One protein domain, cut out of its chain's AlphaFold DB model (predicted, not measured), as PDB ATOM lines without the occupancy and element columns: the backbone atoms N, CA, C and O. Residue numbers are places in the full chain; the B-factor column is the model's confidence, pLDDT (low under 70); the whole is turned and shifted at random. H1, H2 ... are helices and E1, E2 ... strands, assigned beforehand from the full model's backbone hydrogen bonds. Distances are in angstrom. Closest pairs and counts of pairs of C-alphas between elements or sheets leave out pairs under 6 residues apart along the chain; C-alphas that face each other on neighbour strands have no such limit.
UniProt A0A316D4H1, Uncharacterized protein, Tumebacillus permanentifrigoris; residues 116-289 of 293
ATOM      1  N   GLU A 116     -43.670  45.344  19.394       48.84
ATOM      2  CA  GLU A 116     -42.513  45.626  18.533       48.84
ATOM      3  C   GLU A 116     -41.185  45.475  19.276       48.84
ATOM      4  O   GLU A 116     -40.408  44.586  18.926       48.84
ATOM      5  N   PRO A 117     -40.924  46.246  20.348       45.59
ATOM      6  CA  PRO A 117     -39.691  46.104  21.107       45.59
ATOM      7  C   PRO A 117     -39.572  44.720  21.762       45.59
ATOM      8  O   PRO A 117     -38.500  44.123  21.719       45.59
ATOM      9  N   GLN A 118     -40.669  44.188  22.315       49.41
ATOM     10  CA  GLN A 118     -40.686  42.914  23.049       49.41
ATOM     11  C   GLN A 118     -40.551  41.679  22.154       49.41
ATOM     12  O   GLN A 118     -40.077  40.646  22.608       49.41
ATOM     13  N   PHE A 119     -40.940  41.759  20.889       46.88
ATOM     14  CA  PHE A 119     -40.846  40.703  19.888       46.88
ATOM     15  C   PHE A 119     -39.413  40.595  19.386       46.88
ATOM     16  O   PHE A 119     -38.900  39.493  19.231       46.88
ATOM     17  N   PHE A 120     -38.722  41.727  19.218       45.28
ATOM     18  CA  PHE A 120     -37.290  41.719  18.922       45.28
ATOM     19  C   PHE A 120     -36.443  41.269  20.117       45.28
ATOM     20  O   PHE A 120     -35.465  40.552  19.903       45.28
ATOM     21  N   GLU A 121     -36.833  41.617  21.349       48.84
ATOM     22  CA  GLU A 121     -36.264  41.004  22.559       48.84
ATOM     23  C   GLU A 121     -36.527  39.492  22.558       48.84
ATOM     24  O   GLU A 121     -35.572  38.731  22.548       48.84
ATOM     25  N   THR A 122     -37.777  39.051  22.371       52.97
ATOM     26  CA  THR A 122     -38.151  37.625  22.249       52.97
ATOM     27  C   THR A 122     -37.315  36.891  21.193       52.97
ATOM     28  O   THR A 122     -36.893  35.762  21.408       52.97
ATOM     29  N   ILE A 123     -37.030  37.517  20.052       51.03
ATOM     30  CA  ILE A 123     -36.196  36.967  18.979       51.03
ATOM     31  C   ILE A 123     -34.734  36.787  19.413       51.03
ATOM     32  O   ILE A 123     -34.131  35.731  19.186       51.03
ATOM     33  N   PHE A 124     -34.156  37.820  20.024       54.38
ATOM     34  CA  PHE A 124     -32.815  37.767  20.597       54.38
ATOM     35  C   PHE A 124     -32.756  36.739  21.743       54.38
ATOM     36  O   PHE A 124     -31.761  36.025  21.899       54.38
ATOM     37  N   ASP A 125     -33.856  36.589  22.475       57.59
ATOM     38  CA  ASP A 125     -34.008  35.662  23.581       57.59
ATOM     39  C   ASP A 125     -34.119  34.206  23.111       57.59
ATOM     40  O   ASP A 125     -33.439  33.330  23.648       57.59
ATOM     41  N   VAL A 126     -34.869  33.947  22.033       52.41
ATOM     42  CA  VAL A 126     -34.906  32.654  21.324       52.41
ATOM     43  C   VAL A 126     -33.516  32.296  20.809       52.41
ATOM     44  O   VAL A 126     -33.060  31.159  20.925       52.41
ATOM     45  N   GLY A 127     -32.814  33.284  20.271       50.88
ATOM     46  CA  GLY A 127     -31.442  33.161  19.823       50.88
ATOM     47  C   GLY A 127     -30.458  32.721  20.894       50.88
ATOM     48  O   GLY A 127     -29.717  31.747  20.733       50.88
ATOM     49  N   SER A 128     -30.471  33.447  22.003       60.12
ATOM     50  CA  SER A 128     -29.660  33.160  23.179       60.12
ATOM     51  C   SER A 128     -30.011  31.794  23.766       60.12
ATOM     52  O   SER A 128     -29.111  31.013  24.057       60.12
ATOM     53  N   PHE A 129     -31.291  31.418  23.794       56.94
ATOM     54  CA  PHE A 129     -31.727  30.090  24.223       56.94
ATOM     55  C   PHE A 129     -31.164  28.965  23.359       56.94
ATOM     56  O   PHE A 129     -30.656  27.981  23.896       56.94
ATOM     57  N   VAL A 130     -31.196  29.112  22.031       50.34
ATOM     58  CA  VAL A 130     -30.607  28.136  21.100       50.34
ATOM     59  C   VAL A 130     -29.097  28.010  21.323       50.34
ATOM     60  O   VAL A 130     -28.564  26.897  21.323       50.34
ATOM     61  N   LEU A 131     -28.403  29.125  21.560       53.50
ATOM     62  CA  LEU A 131     -26.972  29.126  21.876       53.50
ATOM     63  C   LEU A 131     -26.682  28.463  23.234       53.50
ATOM     64  O   LEU A 131     -25.783  27.624  23.315       53.50
ATOM     65  N   SER A 132     -27.483  28.747  24.262       55.16
ATOM     66  CA  SER A 132     -27.423  28.088  25.572       55.16
ATOM     67  C   SER A 132     -27.666  26.581  25.474       55.16
ATOM     68  O   SER A 132     -26.962  25.794  26.104       55.16
ATOM     69  N   LEU A 133     -28.627  26.153  24.649       49.97
ATOM     70  CA  LEU A 133     -28.913  24.743  24.364       49.97
ATOM     71  C   LEU A 133     -27.721  24.049  23.707       49.97
ATOM     72  O   LEU A 133     -27.343  22.952  24.121       49.97
ATOM     73  N   ALA A 134     -27.110  24.691  22.710       49.31
ATOM     74  CA  ALA A 134     -25.924  24.170  22.045       49.31
ATOM     75  C   ALA A 134     -24.730  24.055  23.012       49.31
ATOM     76  O   ALA A 134     -24.014  23.053  22.988       49.31
ATOM     77  N   GLU A 135     -24.534  25.039  23.894       52.09
ATOM     78  CA  GLU A 135     -23.459  25.034  24.892       52.09
ATOM     79  C   GLU A 135     -23.684  23.996  25.998       52.09
ATOM     80  O   GLU A 135     -22.743  23.302  26.387       52.09
ATOM     81  N   PHE A 136     -24.923  23.809  26.452       48.62
ATOM     82  CA  PHE A 136     -25.274  22.722  27.363       48.62
ATOM     83  C   PHE A 136     -25.068  21.347  26.722       48.62
ATOM     84  O   PHE A 136     -24.546  20.446  27.374       48.62
ATOM     85  N   ASN A 137     -25.416  21.187  25.442       45.34
ATOM     86  CA  ASN A 137     -25.209  19.932  24.723       45.34
ATOM     87  C   ASN A 137     -23.716  19.604  24.539       45.34
ATOM     88  O   ASN A 137     -23.316  18.451  24.664       45.34
ATOM     89  N   ALA A 138     -22.882  20.615  24.275       52.31
ATOM     90  CA  ALA A 138     -21.435  20.443  24.160       52.31
ATOM     91  C   ALA A 138     -20.752  20.216  25.521       52.31
ATOM     92  O   ALA A 138     -19.799  19.447  25.603       52.31
ATOM     93  N   ASN A 139     -21.226  20.878  26.583       50.03
ATOM     94  CA  ASN A 139     -20.648  20.827  27.925       50.03
ATOM     95  C   ASN A 139     -21.760  20.780  28.992       50.03
ATOM     96  O   ASN A 139     -22.132  21.824  29.544       50.03
ATOM     97  N   PRO A 140     -22.296  19.595  29.327       47.59
ATOM     98  CA  PRO A 140     -23.445  19.473  30.219       47.59
ATOM     99  C   PRO A 140     -23.036  19.675  31.682       47.59
ATOM    100  O   PRO A 140     -22.706  18.738  32.408       47.59
ATOM    101  N   THR A 141     -23.063  20.928  32.133       45.34
ATOM    102  CA  THR A 141     -22.824  21.319  33.529       45.34
ATOM    103  C   THR A 141     -24.080  21.930  34.144       45.34
ATOM    104  O   THR A 141     -24.971  22.399  33.436       45.34
ATOM    105  N   PHE A 142     -24.152  21.960  35.480       45.38
ATOM    106  CA  PHE A 142     -25.262  22.600  36.196       45.38
ATOM    107  C   PHE A 142     -25.485  24.051  35.742       45.38
ATOM    108  O   PHE A 142     -26.620  24.452  35.499       45.38
ATOM    109  N   TRP A 143     -24.402  24.816  35.585       47.00
ATOM    110  CA  TRP A 143     -24.478  26.214  35.170       47.00
ATOM    111  C   TRP A 143     -24.972  26.358  33.734       47.00
ATOM    112  O   TRP A 143     -25.856  27.168  33.492       47.00
ATOM    113  N   ASN A 144     -24.512  25.514  32.810       47.88
ATOM    114  CA  ASN A 144     -24.993  25.551  31.427       47.88
ATOM    115  C   ASN A 144     -26.484  25.165  31.326       47.88
ATOM    116  O   ASN A 144     -27.214  25.739  30.527       47.88
ATOM    117  N   GLY A 145     -26.977  24.267  32.188       38.25
ATOM    118  CA  GLY A 145     -28.409  23.944  32.270       38.25
ATOM    119  C   GLY A 145     -29.258  25.063  32.891       38.25
ATOM    120  O   GLY A 145     -30.388  25.298  32.465       38.25
ATOM    121  N   PHE A 146     -28.713  25.791  33.870       43.75
ATOM    122  CA  PHE A 146     -29.335  26.999  34.430       43.75
ATOM    123  C   PHE A 146     -29.462  28.121  33.384       43.75
ATOM    124  O   PHE A 146     -30.430  28.874  33.398       43.75
ATOM    125  N   TRP A 147     -28.522  28.197  32.447       52.69
ATOM    126  CA  TRP A 147     -28.519  29.171  31.359       52.69
ATOM    127  C   TRP A 147     -29.548  28.862  30.265       52.69
ATOM    128  O   TRP A 147     -30.366  29.717  29.938       52.69
ATOM    129  N   VAL A 148     -29.671  27.595  29.848       55.59
ATOM    130  CA  VAL A 148     -30.808  27.130  29.023       55.59
ATOM    131  C   VAL A 148     -32.145  27.528  29.643       55.59
ATOM    132  O   VAL A 148     -33.063  27.967  28.963       55.59
ATOM    133  N   PHE A 149     -32.260  27.395  30.957       49.44
ATOM    134  CA  PHE A 149     -33.461  27.778  31.676       49.44
ATOM    135  C   PHE A 149     -33.701  29.292  31.689       49.44
ATOM    136  O   PHE A 149     -34.834  29.717  31.485       49.44
ATOM    137  N   ALA A 150     -32.668  30.095  31.947       48.50
ATOM    138  CA  ALA A 150     -32.775  31.549  32.016       48.50
ATOM    139  C   ALA A 150     -33.128  32.153  30.650       48.50
ATOM    140  O   ALA A 150     -34.045  32.966  30.572       48.50
ATOM    141  N   ASP A 151     -32.485  31.678  29.582       57.53
ATOM    142  CA  ASP A 151     -32.803  32.104  28.218       57.53
ATOM    143  C   ASP A 151     -34.128  31.498  27.713       57.53
ATOM    144  O   ASP A 151     -34.820  32.064  26.879       57.53
ATOM    145  N   GLY A 152     -34.533  30.333  28.225       51.19
ATOM    146  CA  GLY A 152     -35.866  29.788  27.954       51.19
ATOM    147  C   GLY A 152     -36.962  30.602  28.643       51.19
ATOM    148  O   GLY A 152     -38.066  30.743  28.123       51.19
ATOM    149  N   ALA A 153     -36.655  31.159  29.815       44.53
ATOM    150  CA  ALA A 153     -37.551  32.023  30.566       44.53
ATOM    151  C   ALA A 153     -37.681  33.414  29.929       44.53
ATOM    152  O   ALA A 153     -38.782  33.949  29.938       44.53
ATOM    153  N   SER A 154     -36.626  33.975  29.335       58.25
ATOM    154  CA  SER A 154     -36.688  35.258  28.614       58.25
ATOM    155  C   SER A 154     -37.600  35.230  27.389       58.25
ATOM    156  O   SER A 154     -38.331  36.182  27.155       58.25
ATOM    157  N   ILE A 155     -37.691  34.091  26.694       54.78
ATOM    158  CA  ILE A 155     -38.663  33.896  25.597       54.78
ATOM    159  C   ILE A 155     -40.112  34.006  26.094       54.78
ATOM    160  O   ILE A 155     -41.002  34.442  25.368       54.78
ATOM    161  N   VAL A 156     -40.375  33.536  27.316       44.22
ATOM    162  CA  VAL A 156     -41.735  33.366  27.852       44.22
ATOM    163  C   VAL A 156     -42.153  34.540  28.742       44.22
ATOM    164  O   VAL A 156     -43.346  34.803  28.894       44.22
ATOM    165  N   PHE A 157     -41.195  35.248  29.342       41.62
ATOM    166  CA  PHE A 157     -41.436  36.292  30.331       41.62
ATOM    167  C   PHE A 157     -40.810  37.626  29.895       41.62
ATOM    168  O   PHE A 157     -39.588  37.771  29.952       41.62
ATOM    169  N   PRO A 158     -41.635  38.635  29.551       39.59
ATOM    170  CA  PRO A 158     -41.152  39.963  29.185       39.59
ATOM    171  C   PRO A 158     -40.290  40.580  30.295       39.59
ATOM    172  O   PRO A 158     -40.693  40.599  31.462       39.59
ATOM    173  N   GLY A 159     -39.122  41.119  29.932       36.94
ATOM    174  CA  GLY A 159     -38.195  41.775  30.861       36.94
ATOM    175  C   GLY A 159     -37.226  40.841  31.596       36.94
ATOM    176  O   GLY A 159     -36.444  41.316  32.423       36.94
ATOM    177  N   VAL A 160     -37.242  39.536  31.307       37.19
ATOM    178  CA  VAL A 160     -36.144  38.628  31.665       37.19
ATOM    179  C   VAL A 160     -35.143  38.675  30.508       37.19
ATOM    180  O   VAL A 160     -35.508  38.282  29.413       37.19
ATOM    181  N   PRO A 161     -33.912  39.177  30.691       45.72
ATOM    182  CA  PRO A 161     -32.968  39.299  29.584       45.72
ATOM    183  C   PRO A 161     -32.314  37.946  29.277       45.72
ATOM    184  O   PRO A 161     -31.777  37.310  30.192       45.72
ATOM    185  N   ALA A 162     -32.288  37.517  28.010       54.28
ATOM    186  CA  ALA A 162     -31.477  36.366  27.626       54.28
ATOM    187  C   ALA A 162     -30.009  36.769  27.529       54.28
ATOM    188  O   ALA A 162     -29.569  37.454  26.610       54.28
ATOM    189  N   LEU A 163     -29.228  36.377  28.523       53.53
ATOM    190  CA  LEU A 163     -27.824  36.776  28.617       53.53
ATOM    191  C   LEU A 163     -26.882  35.593  28.486       53.53
ATOM    192  O   LEU A 163     -25.667  35.783  28.507       53.53
ATOM    193  N   SER A 164     -27.405  34.372  28.391       52.47
ATOM    194  CA  SER A 164     -26.615  33.219  28.780       52.47
ATOM    195  C   SER A 164     -26.002  32.412  27.648       52.47
ATOM    196  O   SER A 164     -24.845  32.020  27.781       52.47
ATOM    197  N   GLY A 165     -26.636  32.361  26.475       49.66
ATOM    198  CA  GLY A 165     -26.029  31.823  25.251       49.66
ATOM    199  C   GLY A 165     -24.931  32.720  24.672       49.66
ATOM    200  O   GLY A 165     -24.118  32.295  23.853       49.66
ATOM    201  N   VAL A 166     -24.887  33.969  25.137       53.22
ATOM    202  CA  VAL A 166     -23.861  34.974  24.840       53.22
ATOM    203  C   VAL A 166     -22.930  35.227  26.027       53.22
ATOM    204  O   VAL A 166     -21.971  35.976  25.883       53.22
ATOM    205  N   LYS A 167     -23.129  34.590  27.191       57.56
ATOM    206  CA  LYS A 167     -22.388  34.912  28.425       57.56
ATOM    207  C   LYS A 167     -20.886  34.754  28.275       57.56
ATOM    208  O   LYS A 167     -20.153  35.658  28.650       57.56
ATOM    209  N   ARG A 168     -20.420  33.662  27.668       60.31
ATOM    210  CA  ARG A 168     -18.986  33.472  27.394       60.31
ATOM    211  C   ARG A 168     -18.445  34.532  26.430       60.31
ATOM    212  O   ARG A 168     -17.315  34.985  26.573       60.31
ATOM    213  N   MET A 169     -19.250  34.938  25.451       63.22
ATOM    214  CA  MET A 169     -18.895  35.979  24.481       63.22
ATOM    215  C   MET A 169     -18.805  37.353  25.164       63.22
ATOM    216  O   MET A 169     -17.888  38.117  24.889       63.22
ATOM    217  N   ILE A 170     -19.719  37.632  26.097       62.06
ATOM    218  CA  ILE A 170     -19.772  38.829  26.946       62.06
ATOM    219  C   ILE A 170     -18.595  38.858  27.932       62.06
ATOM    220  O   ILE A 170     -17.928  39.879  28.061       62.06
ATOM    221  N   GLU A 171     -18.298  37.741  28.601       67.31
ATOM    222  CA  GLU A 171     -17.159  37.598  29.521       67.31
ATOM    223  C   GLU A 171     -15.819  37.822  28.807       67.31
ATOM    224  O   GLU A 171     -14.892  38.382  29.389       67.31
ATOM    225  N   ASN A 172     -15.744  37.450  27.528       68.44
ATOM    226  CA  ASN A 172     -14.558  37.611  26.690       68.44
ATOM    227  C   ASN A 172     -14.570  38.893  25.836       68.44
ATOM    228  O   ASN A 172     -13.643  39.114  25.056       68.44
ATOM    229  N   SER A 173     -15.590  39.750  25.956       76.12
ATOM    230  CA  SER A 173     -15.659  41.026  25.236       76.12
ATOM    231  C   SER A 173     -16.395  42.086  26.052       76.12
ATOM    232  O   SER A 173     -17.625  42.158  26.072       76.12
ATOM    233  N   SER A 174     -15.616  42.977  26.672       79.00
ATOM    234  CA  SER A 174     -16.136  44.176  27.340       79.00
ATOM    235  C   SER A 174     -16.933  45.063  26.384       79.00
ATOM    236  O   SER A 174     -17.939  45.645  26.780       79.00
ATOM    237  N   LEU A 175     -16.532  45.101  25.110       83.50
ATOM    238  CA  LEU A 175     -17.268  45.780  24.053       83.50
ATOM    239  C   LEU A 175     -18.671  45.186  23.879       83.50
ATOM    240  O   LEU A 175     -19.650  45.920  23.947       83.50
ATOM    241  N   LEU A 176     -18.779  43.866  23.695       76.19
ATOM    242  CA  LEU A 176     -20.075  43.203  23.554       76.19
ATOM    243  C   LEU A 176     -20.942  43.387  24.795       76.19
ATOM    244  O   LEU A 176     -22.127  43.684  24.670       76.19
ATOM    245  N   HIS A 177     -20.351  43.271  25.979       73.38
ATOM    246  CA  HIS A 177     -21.042  43.546  27.229       73.38
ATOM    247  C   HIS A 177     -21.646  44.958  27.260       73.38
ATOM    248  O   HIS A 177     -22.829  45.117  27.557       73.38
ATOM    249  N   ASP A 178     -20.864  45.985  26.923       78.38
ATOM    250  CA  ASP A 178     -21.331  47.372  26.959       78.38
ATOM    251  C   ASP A 178     -22.343  47.682  25.844       78.38
ATOM    252  O   ASP A 178     -23.310  48.409  26.081       78.38
ATOM    253  N   SER A 179     -22.207  47.064  24.669       77.62
ATOM    254  CA  SER A 179     -23.210  47.126  23.601       77.62
ATOM    255  C   SER A 179     -24.536  46.484  24.002       77.62
ATOM    256  O   SER A 179     -25.598  47.065  23.773       77.62
ATOM    257  N   LEU A 180     -24.499  45.312  24.637       70.56
ATOM    258  CA  LEU A 180     -25.704  44.591  25.047       70.56
ATOM    259  C   LEU A 180     -26.405  45.224  26.255       70.56
ATOM    260  O   LEU A 180     -27.616  45.083  26.374       70.56
ATOM    261  N   LYS A 181     -25.705  46.000  27.098       69.50
ATOM    262  CA  LYS A 181     -26.366  46.859  28.104       69.50
ATOM    263  C   LYS A 181     -27.303  47.885  27.472       69.50
ATOM    264  O   LYS A 181     -28.314  48.241  28.073       69.50
ATOM    265  N   VAL A 182     -26.948  48.396  26.291       73.12
ATOM    266  CA  VAL A 182     -27.838  49.270  25.516       73.12
ATOM    267  C   VAL A 182     -28.950  48.435  24.876       73.12
ATOM    268  O   VAL A 182     -30.114  48.842  24.917       73.12
ATOM    269  N   GLY A 183     -28.583  47.266  24.346       65.25
ATOM    270  CA  GLY A 183     -29.471  46.259  23.768       65.25
ATOM    271  C   GLY A 183     -29.430  46.220  22.240       65.25
ATOM    272  O   GLY A 183     -29.004  47.176  21.586       65.25
ATOM    273  N   VAL A 184     -29.898  45.105  21.675       72.31
ATOM    274  CA  VAL A 184     -30.217  44.979  20.246       72.31
ATOM    275  C   VAL A 184     -31.694  45.295  20.070       72.31
ATOM    276  O   VAL A 184     -32.540  44.658  20.686       72.31
ATOM    277  N   MET A 185     -32.013  46.290  19.250       71.38
ATOM    278  CA  MET A 185     -33.396  46.722  19.027       71.38
ATOM    279  C   MET A 185     -33.529  47.444  17.691       71.38
ATOM    280  O   MET A 185     -32.536  47.706  17.013       71.38
ATOM    281  N   GLN A 186     -34.750  47.805  17.310       78.19
ATOM    282  CA  GLN A 186     -34.977  48.663  16.152       78.19
ATOM    283  C   GLN A 186     -34.210  49.983  16.267       78.19
ATOM    284  O   GLN A 186     -34.174  50.620  17.325       78.19
ATOM    285  N   TYR A 187     -33.643  50.439  15.157       84.81
ATOM    286  CA  TYR A 187     -32.886  51.684  15.090       84.81
ATOM    287  C   TYR A 187     -33.699  52.910  15.539       84.81
ATOM    288  O   TYR A 187     -33.168  53.809  16.188       84.81
ATOM    289  N   GLY A 188     -35.001  52.934  15.252       83.81
ATOM    290  CA  GLY A 188     -35.948  53.969  15.656       83.81
ATOM    291  C   GLY A 188     -36.138  54.058  17.172       83.81
ATOM    292  O   GLY A 188     -36.379  55.143  17.695       83.81
ATOM    293  N   THR A 189     -35.953  52.951  17.882       78.88
ATOM    294  CA  THR A 189     -35.935  52.910  19.348       78.88
ATOM    295  C   THR A 189     -34.540  53.246  19.864       78.88
ATOM    296  O   THR A 189     -34.377  54.091  20.747       78.88
ATOM    297  N   LEU A 190     -33.505  52.667  19.248       81.25
ATOM    298  CA  LEU A 190     -32.112  52.861  19.643       81.25
ATOM    299  C   LEU A 190     -31.651  54.320  19.496       81.25
ATOM    300  O   LEU A 190     -30.880  54.808  20.326       81.25
ATOM    301  N   LYS A 191     -32.138  55.055  18.483       89.25
ATOM    302  CA  LYS A 191     -31.836  56.488  18.279       89.25
ATOM    303  C   LYS A 191     -32.234  57.356  19.472       89.25
ATOM    304  O   LYS A 191     -31.570  58.353  19.733       89.25
ATOM    305  N   ASN A 192     -33.259  56.941  20.215       86.56
ATOM    306  CA  ASN A 192     -33.776  57.657  21.379       86.56
ATOM    307  C   ASN A 192     -33.140  57.188  22.698       86.56
ATOM    308  O   ASN A 192     -33.387  57.789  23.742       86.56
ATOM    309  N   LYS A 193     -32.316  56.132  22.681       81.69
ATOM    310  CA  LYS A 193     -31.578  55.681  23.863       81.69
ATOM    311  C   LYS A 193     -30.255  56.421  24.016       81.69
ATOM    312  O   LYS A 193     -29.571  56.736  23.037       81.69
ATOM    313  N   THR A 194     -29.882  56.650  25.272       90.25
ATOM    314  CA  THR A 194     -28.538  57.116  25.625       90.25
ATOM    315  C   THR A 194     -27.543  55.998  25.338       90.25
ATOM    316  O   THR A 194     -27.750  54.863  25.764       90.25
ATOM    317  N   ILE A 195     -26.477  56.323  24.613       91.06
ATOM    318  CA  ILE A 195     -25.361  55.421  24.311       91.06
ATOM    319  C   ILE A 195     -24.058  56.033  24.842       91.06
ATOM    320  O   ILE A 195     -24.027  57.246  25.078       91.06
ATOM    321  N   PRO A 196     -22.992  55.238  25.045       91.50
ATOM    322  CA  PRO A 196     -21.704  55.770  25.475       91.50
ATOM    323  C   PRO A 196     -21.157  56.858  24.535       91.50
ATOM    324  O   PRO A 196     -21.472  56.911  23.345       91.50
ATOM    325  N   VAL A 197     -20.314  57.741  25.071       90.81
ATOM    326  CA  VAL A 197     -19.657  58.797  24.282       90.81
ATOM    327  C   VAL A 197     -18.747  58.162  23.221       90.81
ATOM    328  O   VAL A 197     -18.077  57.170  23.498       90.81
ATOM    329  N   ASN A 198     -18.707  58.742  22.015       92.69
ATOM    330  CA  ASN A 198     -17.978  58.235  20.835       92.69
ATOM    331  C   ASN A 198     -18.476  56.885  20.291       92.69
ATOM    332  O   ASN A 198     -17.746  56.187  19.583       92.69
ATOM    333  N   TRP A 199     -19.710  56.506  20.621       95.62
ATOM    334  CA  TRP A 199     -20.377  55.356  20.026       95.62
ATOM    335  C   TRP A 199     -21.426  55.794  19.011       95.62
ATOM    336  O   TRP A 199     -21.991  56.885  19.081       95.62
ATOM    337  N   GLU A 200     -21.706  54.898  18.079       94.75
ATOM    338  CA  GLU A 200     -22.714  55.020  17.045       94.75
ATOM    339  C   GLU A 200     -23.707  53.864  17.118       94.75
ATOM    340  O   GLU A 200     -23.510  52.857  17.798       94.75
ATOM    341  N   ARG A 201     -24.820  54.046  16.415       93.19
ATOM    342  CA  ARG A 201     -25.910  53.080  16.322       93.19
ATOM    343  C   ARG A 201     -25.762  52.412  14.972       93.19
ATOM    344  O   ARG A 201     -25.949  53.057  13.946       93.19
ATOM    345  N   HIS A 202     -25.372  51.153  14.984       93.44
ATOM    346  CA  HIS A 202     -25.049  50.415  13.780       93.44
ATOM    347  C   HIS A 202     -26.181  49.464  13.439       93.44
ATOM    348  O   HIS A 202     -26.534  48.611  14.253       93.44
ATOM    349  N   HIS A 203     -26.735  49.592  12.237       91.81
ATOM    350  CA  HIS A 203     -27.634  48.579  11.699       91.81
ATOM    351  C   HIS A 203     -26.867  47.277  11.487       91.81
ATOM    352  O   HIS A 203     -25.885  47.260  10.752       91.81
ATOM    353  N   ILE A 204     -27.342  46.181  12.085       88.44
ATOM    354  CA  ILE A 204     -26.712  44.854  11.954       88.44
ATOM    355  C   ILE A 204     -26.731  44.378  10.490       88.44
ATOM    356  O   ILE A 204     -25.892  43.597  10.056       88.44
ATOM    357  N   ILE A 205     -27.688  44.869   9.705       89.19
ATOM    358  CA  ILE A 205     -27.672  44.771   8.249       89.19
ATOM    359  C   ILE A 205     -27.643  46.188   7.699       89.19
ATOM    360  O   ILE A 205     -28.463  47.007   8.101       89.19
ATOM    361  N   GLU A 206     -26.729  46.502   6.784       90.94
ATOM    362  CA  GLU A 206     -26.564  47.873   6.308       90.94
ATOM    363  C   GLU A 206     -27.847  48.439   5.698       90.94
ATOM    364  O   GLU A 206     -28.479  47.844   4.820       90.94
ATOM    365  N   LYS A 207     -28.174  49.671   6.091       89.06
ATOM    366  CA  LYS A 207     -29.411  50.346   5.687       89.06
ATOM    367  C   LYS A 207     -29.628  50.495   4.187       89.06
ATOM    368  O   LYS A 207     -30.766  50.601   3.742       89.06
ATOM    369  N   ARG A 208     -28.562  50.468   3.377       89.94
ATOM    370  CA  ARG A 208     -28.679  50.502   1.908       89.94
ATOM    371  C   ARG A 208     -29.449  49.311   1.345       89.94
ATOM    372  O   ARG A 208     -29.968  49.402   0.238       89.94
ATOM    373  N   PHE A 209     -29.523  48.216   2.095       87.94
ATOM    374  CA  PHE A 209     -30.246  47.019   1.699       87.94
ATOM    375  C   PHE A 209     -31.707  47.025   2.156       87.94
ATOM    376  O   PHE A 209     -32.474  46.212   1.652       87.94
ATOM    377  N   ALA A 210     -32.120  47.953   3.030       83.44
ATOM    378  CA  ALA A 210     -33.491  48.029   3.552       83.44
ATOM    379  C   ALA A 210     -34.574  47.933   2.459       83.44
ATOM    380  O   ALA A 210     -35.499  47.142   2.622       83.44
ATOM    381  N   PRO A 211     -34.459  48.635   1.308       79.62
ATOM    382  CA  PRO A 211     -35.485  48.580   0.263       79.62
ATOM    383  C   PRO A 211     -35.497  47.275  -0.550       79.62
ATOM    384  O   PRO A 211     -36.433  47.040  -1.312       79.62
ATOM    385  N   TYR A 212     -34.434  46.472  -0.459       79.31
ATOM    386  CA  TYR A 212     -34.186  45.305  -1.318       79.31
ATOM    387  C   TYR A 212     -34.352  43.983  -0.582       79.31
ATOM    388  O   TYR A 212     -34.666  42.969  -1.196       79.31
ATOM    389  N   ILE A 213     -34.162  44.004   0.732       74.19
ATOM    390  CA  ILE A 213     -34.481  42.887   1.600       74.19
ATOM    391  C   ILE A 213     -36.016  42.841   1.640       74.19
ATOM    392  O   ILE A 213     -36.642  43.828   2.020       74.19
ATOM    393  N   GLY A 214     -36.630  41.729   1.200       57.88
ATOM    394  CA  GLY A 214     -38.089  41.530   1.018       57.88
ATOM    395  C   GLY A 214     -38.987  41.625   2.268       57.88
ATOM    396  O   GLY A 214     -39.968  40.895   2.402       57.88
ATOM    397  N   TRP A 215     -38.657  42.507   3.204       60.72
ATOM    398  CA  TRP A 215     -39.198  42.578   4.543       60.72
ATOM    399  C   TRP A 215     -39.830  43.957   4.743       60.72
ATOM    400  O   TRP A 215     -39.271  44.750   5.471       60.72
ATOM    401  N   ASP A 216     -41.029  44.225   4.201       51.69
ATOM    402  CA  ASP A 216     -41.900  45.406   4.484       51.69
ATOM    403  C   ASP A 216     -41.705  46.046   5.873       51.69
ATOM    404  O   ASP A 216     -41.513  47.250   5.961       51.69
ATOM    405  N   TYR A 217     -41.647  45.263   6.954       48.47
ATOM    406  CA  TYR A 217     -41.341  45.773   8.288       48.47
ATOM    407  C   TYR A 217     -39.946  46.374   8.491       48.47
ATOM    408  O   TYR A 217     -39.851  47.391   9.148       48.47
ATOM    409  N   LEU A 218     -38.886  45.812   7.906       56.19
ATOM    410  CA  LEU A 218     -37.510  46.328   7.927       56.19
ATOM    411  C   LEU A 218     -37.191  47.233   6.717       56.19
ATOM    412  O   LEU A 218     -36.034  47.604   6.532       56.19
ATOM    413  N   THR A 219     -38.181  47.590   5.879       59.78
ATOM    414  CA  THR A 219     -37.947  48.416   4.669       59.78
ATOM    415  C   THR A 219     -37.568  49.858   4.969       59.78
ATOM    416  O   THR A 219     -37.094  50.574   4.084       59.78
ATOM    417  N   THR A 220     -37.764  50.296   6.211       71.75
ATOM    418  CA  THR A 220     -37.378  51.628   6.660       71.75
ATOM    419  C   THR A 220     -36.200  51.544   7.616       71.75
ATOM    420  O   THR A 220     -36.107  50.641   8.446       71.75
ATOM    421  N   GLU A 221     -35.315  52.539   7.533       80.69
ATOM    422  CA  GLU A 221     -34.120  52.644   8.377       80.69
ATOM    423  C   GLU A 221     -34.439  52.520   9.876       80.69
ATOM    424  O   GLU A 221     -33.643  51.956  10.618       80.69
ATOM    425  N   ASN A 222     -35.597  53.019  10.327       83.25
ATOM    426  CA  ASN A 222     -35.992  52.979  11.738       83.25
ATOM    427  C   ASN A 222     -36.314  51.567  12.228       83.25
ATOM    428  O   ASN A 222     -36.088  51.272  13.393       83.25
ATOM    429  N   ASN A 223     -36.815  50.696  11.368       75.12
ATOM    430  CA  ASN A 223     -37.307  49.400  11.818       75.12
ATOM    431  C   ASN A 223     -36.230  48.316  11.732       75.12
ATOM    432  O   ASN A 223     -36.394  47.226  12.269       75.12
ATOM    433  N   MET A 224     -35.114  48.610  11.068       81.56
ATOM    434  CA  MET A 224     -33.963  47.723  11.004       81.56
ATOM    435  C   MET A 224     -33.326  47.538  12.381       81.56
ATOM    436  O   MET A 224     -33.155  48.499  13.133       81.56
ATOM    437  N   LEU A 225     -32.931  46.304  12.687       81.56
ATOM    438  CA  LEU A 225     -32.229  45.994  13.925       81.56
ATOM    439  C   LEU A 225     -30.850  46.636  13.958       81.56
ATOM    440  O   LEU A 225     -30.090  46.597  12.985       81.56
ATOM    441  N   ALA A 226     -30.533  47.204  15.110       87.00
ATOM    442  CA  ALA A 226     -29.308  47.917  15.359       87.00
ATOM    443  C   ALA A 226     -28.762  47.622  16.758       87.00
ATOM    444  O   ALA A 226     -29.482  47.215  17.670       87.00
ATOM    445  N   ILE A 227     -27.467  47.864  16.904       86.75
ATOM    446  CA  ILE A 227     -26.700  47.710  18.136       86.75
ATOM    447  C   ILE A 227     -25.763  48.912  18.288       86.75
ATOM    448  O   ILE A 227     -25.337  49.514  17.301       86.75
ATOM    449  N   ALA A 228     -25.454  49.295  19.523       90.62
ATOM    450  CA  ALA A 228     -24.489  50.357  19.779       90.62
ATOM    451  C   ALA A 228     -23.047  49.833  19.632       90.62
ATOM    452  O   ALA A 228     -22.732  48.755  20.135       90.62
ATOM    453  N   MET A 229     -22.163  50.595  18.991       93.94
ATOM    454  CA  MET A 229     -20.739  50.255  18.854       93.94
ATOM    455  C   MET A 229     -19.845  51.502  18.822       93.94
ATOM    456  O   MET A 229     -20.328  52.566  18.453       93.94
ATOM    457  N   PRO A 230     -18.541  51.405  19.130       95.06
ATOM    458  CA  PRO A 230     -17.593  52.495  18.938       95.06
ATOM    459  C   PRO A 230     -17.549  52.992  17.488       95.06
ATOM    460  O   PRO A 230     -17.604  52.193  16.551       95.06
ATOM    461  N   TYR A 231     -17.358  54.299  17.313       93.12
ATOM    462  CA  TYR A 231     -17.231  54.947  16.002       93.12
ATOM    463  C   TYR A 231     -16.210  54.253  15.079       93.12
ATOM    464  O   TYR A 231     -16.500  53.931  13.926       93.12
ATOM    465  N   ASP A 232     -15.022  53.943  15.606       91.88
ATOM    466  CA  ASP A 232     -13.950  53.330  14.814       91.88
ATOM    467  C   ASP A 232     -14.324  51.930  14.307       91.88
ATOM    468  O   ASP A 232     -13.940  51.541  13.205       91.88
ATOM    469  N   TYR A 233     -15.130  51.190  15.074       92.62
ATOM    470  CA  TYR A 233     -15.613  49.867  14.682       92.62
ATOM    471  C   TYR A 233     -16.633  49.972  13.551       92.62
ATOM    472  O   TYR A 233     -16.595  49.155  12.631       92.62
ATOM    473  N   HIS A 234     -17.497  50.992  13.582       92.19
ATOM    474  CA  HIS A 234     -18.481  51.219  12.528       92.19
ATOM    475  C   HIS A 234     -17.808  51.433  11.170       92.19
ATOM    476  O   HIS A 234     -18.161  50.790  10.182       92.19
ATOM    477  N   LYS A 235     -16.757  52.256  11.132       90.75
ATOM    478  CA  LYS A 235     -15.983  52.482   9.907       90.75
ATOM    479  C   LYS A 235     -15.337  51.197   9.379       90.75
ATOM    480  O   LYS A 235     -15.321  50.972   8.169       90.75
ATOM    481  N   VAL A 236     -14.802  50.358  10.269       92.88
ATOM    482  CA  VAL A 236     -14.175  49.083   9.890       92.88
ATOM    483  C   VAL A 236     -15.197  48.144   9.253       92.88
ATOM    484  O   VAL A 236     -14.961  47.680   8.137       92.88
ATOM    485  N   VAL A 237     -16.351  47.919   9.893       93.25
ATOM    486  CA  VAL A 237     -17.378  47.022   9.335       93.25
ATOM    487  C   VAL A 237     -17.909  47.527   7.996       93.25
ATOM    488  O   VAL A 237     -18.026  46.729   7.066       93.25
ATOM    489  N   THR A 238     -18.151  48.833   7.848       92.56
ATOM    490  CA  THR A 238     -18.596  49.413   6.571       92.56
ATOM    491  C   THR A 238     -17.593  49.139   5.451       92.56
ATOM    492  O   THR A 238     -17.983  48.738   4.357       92.56
ATOM    493  N   ASN A 239     -16.291  49.276   5.718       94.19
ATOM    494  CA  ASN A 239     -15.262  48.993   4.715       94.19
ATOM    495  C   ASN A 239     -15.230  47.510   4.319       94.19
ATOM    496  O   ASN A 239     -15.134  47.194   3.132       94.19
ATOM    497  N   VAL A 240     -15.334  46.593   5.287       95.56
ATOM    498  CA  VAL A 240     -15.355  45.146   5.008       95.56
ATOM    499  C   VAL A 240     -16.613  44.770   4.216       95.56
ATOM    500  O   VAL A 240     -16.528  44.042   3.226       95.56
ATOM    501  N   LEU A 241     -17.778  45.308   4.580       94.31
ATOM    502  CA  LEU A 241     -19.029  45.074   3.850       94.31
ATOM    503  C   LEU A 241     -19.004  45.664   2.443       94.31
ATOM    504  O   LEU A 241     -19.502  45.030   1.513       94.31
ATOM    505  N   GLN A 242     -18.384  46.827   2.249       93.81
ATOM    506  CA  GLN A 242     -18.179  47.403   0.923       93.81
ATOM    507  C   GLN A 242     -17.310  46.501   0.033       93.81
ATOM    508  O   GLN A 242     -17.543  46.431  -1.170       93.81
ATOM    509  N   GLN A 243     -16.340  45.776   0.596       95.31
ATOM    510  CA  GLN A 243     -15.553  44.801  -0.167       95.31
ATOM    511  C   GLN A 243     -16.374  43.568  -0.568       95.31
ATOM    512  O   GLN A 243     -16.142  43.013  -1.640       95.31
ATOM    513  N   LYS A 244     -17.335  43.137   0.264       95.12
ATOM    514  CA  LYS A 244     -18.233  42.012  -0.065       95.12
ATOM    515  C   LYS A 244     -19.320  42.413  -1.062       95.12
ATOM    516  O   LYS A 244     -19.608  41.663  -1.988       95.12
ATOM    517  N   ILE A 245     -19.924  43.584  -0.871       95.12
ATOM    518  CA  ILE A 245     -20.938  44.162  -1.753       95.12
ATOM    519  C   ILE A 245     -20.574  45.637  -2.003       95.12
ATOM    520  O   ILE A 245     -20.875  46.497  -1.167       95.12
ATOM    521  N   PRO A 246     -19.956  45.971  -3.148       94.75
ATOM    522  CA  PRO A 246     -19.555  47.341  -3.464       94.75
ATOM    523  C   PRO A 246     -20.725  48.321  -3.538       94.75
ATOM    524  O   PRO A 246     -21.846  47.960  -3.915       94.75
ATOM    525  N   TYR A 247     -20.463  49.591  -3.221       90.12
ATOM    526  CA  TYR A 247     -21.410  50.664  -3.525       90.12
ATOM    527  C   TYR A 247     -21.635  50.769  -5.037       90.12
ATOM    528  O   TYR A 247     -20.709  50.603  -5.825       90.12
ATOM    529  N   GLY A 248     -22.880  51.036  -5.432       86.56
ATOM    530  CA  GLY A 248     -23.275  51.089  -6.843       86.56
ATOM    531  C   GLY A 248     -23.586  49.725  -7.466       86.56
ATOM    532  O   GLY A 248     -24.006  49.682  -8.619       86.56
ATOM    533  N   THR A 249     -23.448  48.622  -6.716       89.81
ATOM    534  CA  THR A 249     -24.004  47.324  -7.128       89.81
ATOM    535  C   THR A 249     -25.501  47.480  -7.386       89.81
ATOM    536  O   THR A 249     -26.204  48.139  -6.620       89.81
ATOM    537  N   ASN A 250     -26.008  46.863  -8.454       88.25
ATOM    538  CA  ASN A 250     -27.445  46.831  -8.689       88.25
ATOM    539  C   ASN A 250     -28.105  45.856  -7.704       88.25
ATOM    540  O   ASN A 250     -28.244  44.663  -7.975       88.25
ATOM    541  N   TYR A 251     -28.502  46.384  -6.547       86.75
ATOM    542  CA  TYR A 251     -29.046  45.600  -5.442       86.75
ATOM    543  C   TYR A 251     -30.373  44.900  -5.782       86.75
ATOM    544  O   TYR A 251     -30.730  43.947  -5.102       86.75
ATOM    545  N   LEU A 252     -31.070  45.300  -6.859       82.62
ATOM    546  CA  LEU A 252     -32.287  44.624  -7.339       82.62
ATOM    547  C   LEU A 252     -32.042  43.174  -7.778       82.62
ATOM    548  O   LEU A 252     -32.988  42.393  -7.855       82.62
ATOM    549  N   PHE A 253     -30.794  42.828  -8.103       86.88
ATOM    550  CA  PHE A 253     -30.411  41.476  -8.508       86.88
ATOM    551  C   PHE A 253     -29.814  40.644  -7.375       86.88
ATOM    552  O   PHE A 253     -29.511  39.476  -7.599       86.88
ATOM    553  N   LEU A 254     -29.665  41.216  -6.178       86.00
ATOM    554  CA  LEU A 254     -29.230  40.464  -5.012       86.00
ATOM    555  C   LEU A 254     -30.427  39.791  -4.350       86.00
ATOM    556  O   LEU A 254     -31.482  40.390  -4.145       86.00
ATOM    557  N   THR A 255     -30.244  38.535  -3.979       85.81
ATOM    558  CA  THR A 255     -31.159  37.825  -3.096       85.81
ATOM    559  C   THR A 255     -30.883  38.194  -1.640       85.81
ATOM    560  O   THR A 255     -29.743  38.463  -1.256       85.81
ATOM    561  N   ASP A 256     -31.909  38.108  -0.790       83.06
ATOM    562  CA  ASP A 256     -31.752  38.204   0.666       83.06
ATOM    563  C   ASP A 256     -30.599  37.316   1.160       83.06
ATOM    564  O   ASP A 256     -29.754  37.752   1.937       83.06
ATOM    565  N   ALA A 257     -30.527  36.071   0.677       83.31
ATOM    566  CA  ALA A 257     -29.495  35.116   1.070       83.31
ATOM    567  C   ALA A 257     -28.075  35.618   0.773       83.31
ATOM    568  O   ALA A 257     -27.196  35.433   1.609       83.31
ATOM    569  N   GLU A 258     -27.851  36.275  -0.365       90.25
ATOM    570  CA  GLU A 258     -26.550  36.859  -0.713       90.25
ATOM    571  C   GLU A 258     -26.201  38.043   0.189       90.25
ATOM    572  O   GLU A 258     -25.073  38.125   0.676       90.25
ATOM    573  N   ILE A 259     -27.174  38.910   0.486       90.06
ATOM    574  CA  ILE A 259     -26.984  40.049   1.396       90.06
ATOM    575  C   ILE A 259     -26.628  39.548   2.801       90.06
ATOM    576  O   ILE A 259     -25.618  39.964   3.371       90.06
ATOM    577  N   PHE A 260     -27.408  38.621   3.358       87.19
ATOM    578  CA  PHE A 260     -27.155  38.065   4.692       87.19
ATOM    579  C   PHE A 260     -25.857  37.257   4.746       87.19
ATOM    580  O   PHE A 260     -25.120  37.350   5.726       87.19
ATOM    581  N   LYS A 261     -25.535  36.506   3.687       90.44
ATOM    582  CA  LYS A 261     -24.260  35.792   3.581       90.44
ATOM    583  C   LYS A 261     -23.082  36.764   3.616       90.44
ATOM    584  O   LYS A 261     -22.161  36.533   4.391       90.44
ATOM    585  N   ALA A 262     -23.139  37.861   2.863       95.12
ATOM    586  CA  ALA A 262     -22.090  38.878   2.868       95.12
ATOM    587  C   ALA A 262     -21.890  39.503   4.258       95.12
ATOM    588  O   ALA A 262     -20.750  39.665   4.690       95.12
ATOM    589  N   HIS A 263     -22.977  39.791   4.985       93.75
ATOM    590  CA  HIS A 263     -22.883  40.317   6.352       93.75
ATOM    591  C   HIS A 263     -22.281  39.303   7.317       93.75
ATOM    592  O   HIS A 263     -21.343  39.626   8.043       93.75
ATOM    593  N   LYS A 264     -22.750  38.054   7.266       92.12
ATOM    594  CA  LYS A 264     -22.193  36.963   8.066       92.12
ATOM    595  C   LYS A 264     -20.693  36.796   7.822       92.12
ATOM    596  O   LYS A 264     -19.922  36.697   8.771       92.12
ATOM    597  N   GLU A 265     -20.278  36.769   6.559       95.00
ATOM    598  CA  GLU A 265     -18.876  36.603   6.177       95.00
ATOM    599  C   GLU A 265     -18.015  37.794   6.595       95.00
ATOM    600  O   GLU A 265     -16.897  37.585   7.056       95.00
ATOM    601  N   ALA A 266     -18.519  39.027   6.486       96.50
ATOM    602  CA  ALA A 266     -17.817  40.210   6.977       96.50
ATOM    603  C   ALA A 266     -17.604  40.154   8.498       96.50
ATOM    604  O   ALA A 266     -16.495  40.390   8.977       96.50
ATOM    605  N   TYR A 267     -18.637  39.782   9.258       94.56
ATOM    606  CA  TYR A 267     -18.535  39.636  10.707       94.56
ATOM    607  C   TYR A 267     -17.593  38.501  11.121       94.56
ATOM    608  O   TYR A 267     -16.731  38.709  11.971       94.56
ATOM    609  N   TYR A 268     -17.677  37.329  10.485       92.69
ATOM    610  CA  TYR A 268     -16.731  36.246  10.758       92.69
ATOM    611  C   TYR A 268     -15.298  36.613  10.374       92.69
ATOM    612  O   TYR A 268     -14.381  36.294  11.122       92.69
ATOM    613  N   GLN A 269     -15.093  37.322   9.262       95.44
ATOM    614  CA  GLN A 269     -13.772  37.815   8.884       95.44
ATOM    615  C   GLN A 269     -13.181  38.698   9.993       95.44
ATOM    616  O   GLN A 269     -12.091  38.407  10.482       95.44
ATOM    617  N   MET A 270     -13.920  39.708  10.458       95.19
ATOM    618  CA  MET A 270     -13.448  40.578  11.541       95.19
ATOM    619  C   MET A 270     -13.240  39.817  12.856       95.19
ATOM    620  O   MET A 270     -12.314  40.128  13.605       95.19
ATOM    621  N   TYR A 271     -14.057  38.797  13.145       91.31
ATOM    622  CA  TYR A 271     -13.833  37.922  14.296       91.31
ATOM    623  C   TYR A 271     -12.510  37.163  14.184       91.31
ATOM    624  O   TYR A 271     -11.715  37.206  15.116       91.31
ATOM    625  N   TYR A 272     -12.239  36.508  13.054       92.12
ATOM    626  CA  TYR A 272     -10.999  35.751  12.874       92.12
ATOM    627  C   TYR A 272      -9.754  36.645  12.845       92.12
ATOM    628  O   TYR A 272      -8.690  36.214  13.280       92.12
ATOM    629  N   GLU A 273      -9.884  37.890  12.379       92.00
ATOM    630  CA  GLU A 273      -8.792  38.870  12.364       92.00
ATOM    631  C   GLU A 273      -8.490  39.456  13.752       92.00
ATOM    632  O   GLU A 273      -7.336  39.763  14.049       92.00
ATOM    633  N   THR A 274      -9.502  39.625  14.610       90.75
ATOM    634  CA  THR A 274      -9.355  40.367  15.879       90.75
ATOM    635  C   THR A 274      -9.514  39.518  17.139       90.75
ATOM    636  O   THR A 274      -9.161  39.969  18.224       90.75
ATOM    637  N   GLY A 275     -10.099  38.324  17.029       83.88
ATOM    638  CA  GLY A 275     -10.543  37.510  18.162       83.88
ATOM    639  C   GLY A 275     -11.685  38.131  18.978       83.88
ATOM    640  O   GLY A 275     -12.042  37.595  20.024       83.88
ATOM    641  N   ASN A 276     -12.262  39.262  18.549       83.88
ATOM    642  CA  ASN A 276     -13.257  39.983  19.340       83.88
ATOM    643  C   ASN A 276     -14.648  39.352  19.192       83.88
ATOM    644  O   ASN A 276     -15.267  39.402  18.127       83.88
ATOM    645  N   GLU A 277     -15.170  38.818  20.297       80.44
ATOM    646  CA  GLU A 277     -16.470  38.142  20.360       80.44
ATOM    647  C   GLU A 277     -17.663  39.037  19.988       80.44
ATOM    648  O   GLU A 277     -18.723  38.520  19.641       80.44
ATOM    649  N   TYR A 278     -17.494  40.363  19.958       83.50
ATOM    650  CA  TYR A 278     -18.484  41.282  19.394       83.50
ATOM    651  C   TYR A 278     -18.826  40.933  17.935       83.50
ATOM    652  O   TYR A 278     -19.992  40.888  17.546       83.50
ATOM    653  N   TRP A 279     -17.813  40.624  17.124       91.12
ATOM    654  CA  TRP A 279     -18.010  40.267  15.721       91.12
ATOM    655  C   TRP A 279     -18.573  38.860  15.557       91.12
ATOM    656  O   TRP A 279     -19.447  38.645  14.724       91.12
ATOM    657  N   ASN A 280     -18.136  37.915  16.393       81.44
ATOM    658  CA  ASN A 280     -18.712  36.570  16.425       81.44
ATOM    659  C   ASN A 280     -20.199  36.619  16.794       81.44
ATOM    660  O   ASN A 280     -21.008  35.893  16.223       81.44
ATOM    661  N   PHE A 281     -20.568  37.514  17.716       78.69
ATOM    662  CA  PHE A 281     -21.955  37.738  18.093       78.69
ATOM    663  C   PHE A 281     -22.767  38.207  16.890       78.69
ATOM    664  O   PHE A 281     -23.760  37.566  16.561       78.69
ATOM    665  N   LEU A 282     -22.320  39.245  16.179       84.12
ATOM    666  CA  LEU A 282     -23.019  39.721  14.985       84.12
ATOM    667  C   LEU A 282     -23.073  38.665  13.875       84.12
ATOM    668  O   LEU A 282     -24.113  38.504  13.244       84.12
ATOM    669  N   ALA A 283     -22.010  37.884  13.673       82.50
ATOM    670  CA  ALA A 283     -22.003  36.795  12.698       82.50
ATOM    671  C   ALA A 283     -23.041  35.716  13.033       82.50
ATOM    672  O   ALA A 283     -23.821  35.323  12.167       82.50
ATOM    673  N   LYS A 284     -23.087  35.267  14.294       71.75
ATOM    674  CA  LYS A 284     -24.041  34.260  14.780       71.75
ATOM    675  C   LYS A 284     -25.465  34.784  14.823       71.75
ATOM    676  O   LYS A 284     -26.382  34.051  14.455       71.75
ATOM    677  N   PHE A 285     -25.647  36.041  15.220       71.12
ATOM    678  CA  PHE A 285     -26.920  36.743  15.109       71.12
ATOM    679  C   PHE A 285     -27.387  36.675  13.657       71.12
ATOM    680  O   PHE A 285     -28.510  36.245  13.395       71.12
ATOM    681  N   VAL A 286     -26.479  36.967  12.710       77.56
ATOM    682  CA  VAL A 286     -26.785  36.901  11.283       77.56
ATOM    683  C   VAL A 286     -27.112  35.482  10.791       77.56
ATOM    684  O   VAL A 286     -28.053  35.247  10.033       77.56
ATOM    685  N   GLU A 287     -26.329  34.508  11.226       72.69
ATOM    686  CA  GLU A 287     -26.431  33.114  10.810       72.69
ATOM    687  C   GLU A 287     -27.709  32.428  11.274       72.69
ATOM    688  O   GLU A 287     -28.348  31.707  10.509       72.69
ATOM    689  N   THR A 288     -28.071  32.657  12.531       57.53
ATOM    690  CA  THR A 288     -29.244  32.043  13.157       57.53
ATOM    691  C   THR A 288     -30.549  32.644  12.647       57.53
ATOM    692  O   THR A 288     -31.611  32.079  12.895       57.53
ATOM    693  N   GLY A 289     -30.481  33.755  11.902       57.38
ATOM    694  CA  GLY A 289     -31.650  34.396  11.316       57.38
ATOM    695  C   GLY A 289     -32.668  34.773  12.381       57.38
ATOM    696  O   GLY A 289     -33.859  34.638  12.139       57.38
TER     697      GLY A 289
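Overview. This is residues 116 to 289 of the 293 residues of an uncharacterized protein of Tumebacillus permanentifrigoris (UniProt A0A316D4H1). A short two-stranded ribbon, E1 with E2, is joined to a helical hairpin, H7 with H8, by two helices: H4 packs on E2 and H8, and H6 packs on E1 and H7. A second helical hairpin, H1 with H2, makes one end of the longest axis and touches no other helix; the loop at Gly 248 lies at the opposite end. The printed part has 174 residues, with named elements in the order H1 H2 H3 H4 H5 E1 E2 H6 H7 H8. The sheet is antiparallel, the class mostly helix. The whole is compact, with a radius of gyration of the C-alphas of 16.1 A and spans of 52 by 35 by 35 A.

Along the chain. E1 is residues 199 to 203, 13.0 A long, and E2 is residues 225 to 230, 16.8 A. H6, residues 231 to 244, measures 20.7 A; H4, residues 174 to 182, 12.9 A. H7, residues 256 to 274, measures 27.2 A, and H8, residues 277 to 288, 15.9 A, ending at C-alpha 288 (-29.244, 32.043, 13.157). H1, residues 116 to 138, begins at C-alpha 116 (-42.513, 45.626, 18.533) and measures 33.3 A; H2, residues 142 to 156, 21.4 A. H3, residues 167 to 171, and H5, residues 187 to 190, are short.

Arrangement. E1 and E2 form a hairpin, antiparallel at 151 degrees, with N 200 and O 229 at 2.7 A and N 202 and O 227 at 2.8 A, within hydrogen-bond range. Residues 185 to 186 pair antiparallel with residues 225 to 226 of E2. The closest C-alphas of H4 and E2, Ser 179 and Ala 228, are 5.2 A apart; so are those of H5 and E2, Tyr 187 and Ala 226. The closest of E1 and H6, Trp 199 and Tyr 231, are 5.1 A apart. With residues 262 to 270 alone, H7 touches H6, Ala 262 to Lys 244 at 5.8 A between C-alphas, a steep tilt of 54 degrees, opposite ways. H7 and H8 form a helical hairpin at a shallow tilt of 23 degrees, closest at C-alphas Lys 264 and Ala 283, 4.6 A. H8, the hub, also touches H4 (closest C-alphas Leu 176 and Tyr 278, 4.9 A) and H3 (Met 169 and Glu 277, 5.2 A) with residues 277 to 281 alone. H3 and H4 touch only at the corner, closest at C-alphas Ile 170 and His 177, 4.9 A. H1 and H2 form a helical hairpin at 22 degrees, closest at C-alphas Phe 129 and Asp 151, 4.6 A. H1 and H8 are close but not clearly touching, C-alphas Gly 127 and Thr 288 being 7.1 A apart. Every O i to N i+4 pair is within hydrogen-bond range in H1, H3, H6, H7 and H8, against 9 of 11 in H2 and 4 of 5 in H4; H5 is too short for such a pair.

Size, cuts and confidence. The C-alphas farthest apart, Phe 142 and Gly 248, are 51.7 A apart. The printed part has no cut. The links E1 to E2 and H6 to H7 are long. The mean pLDDT of the printed part is 73.3; 67 residues are under 70, among them residues 116 to 172.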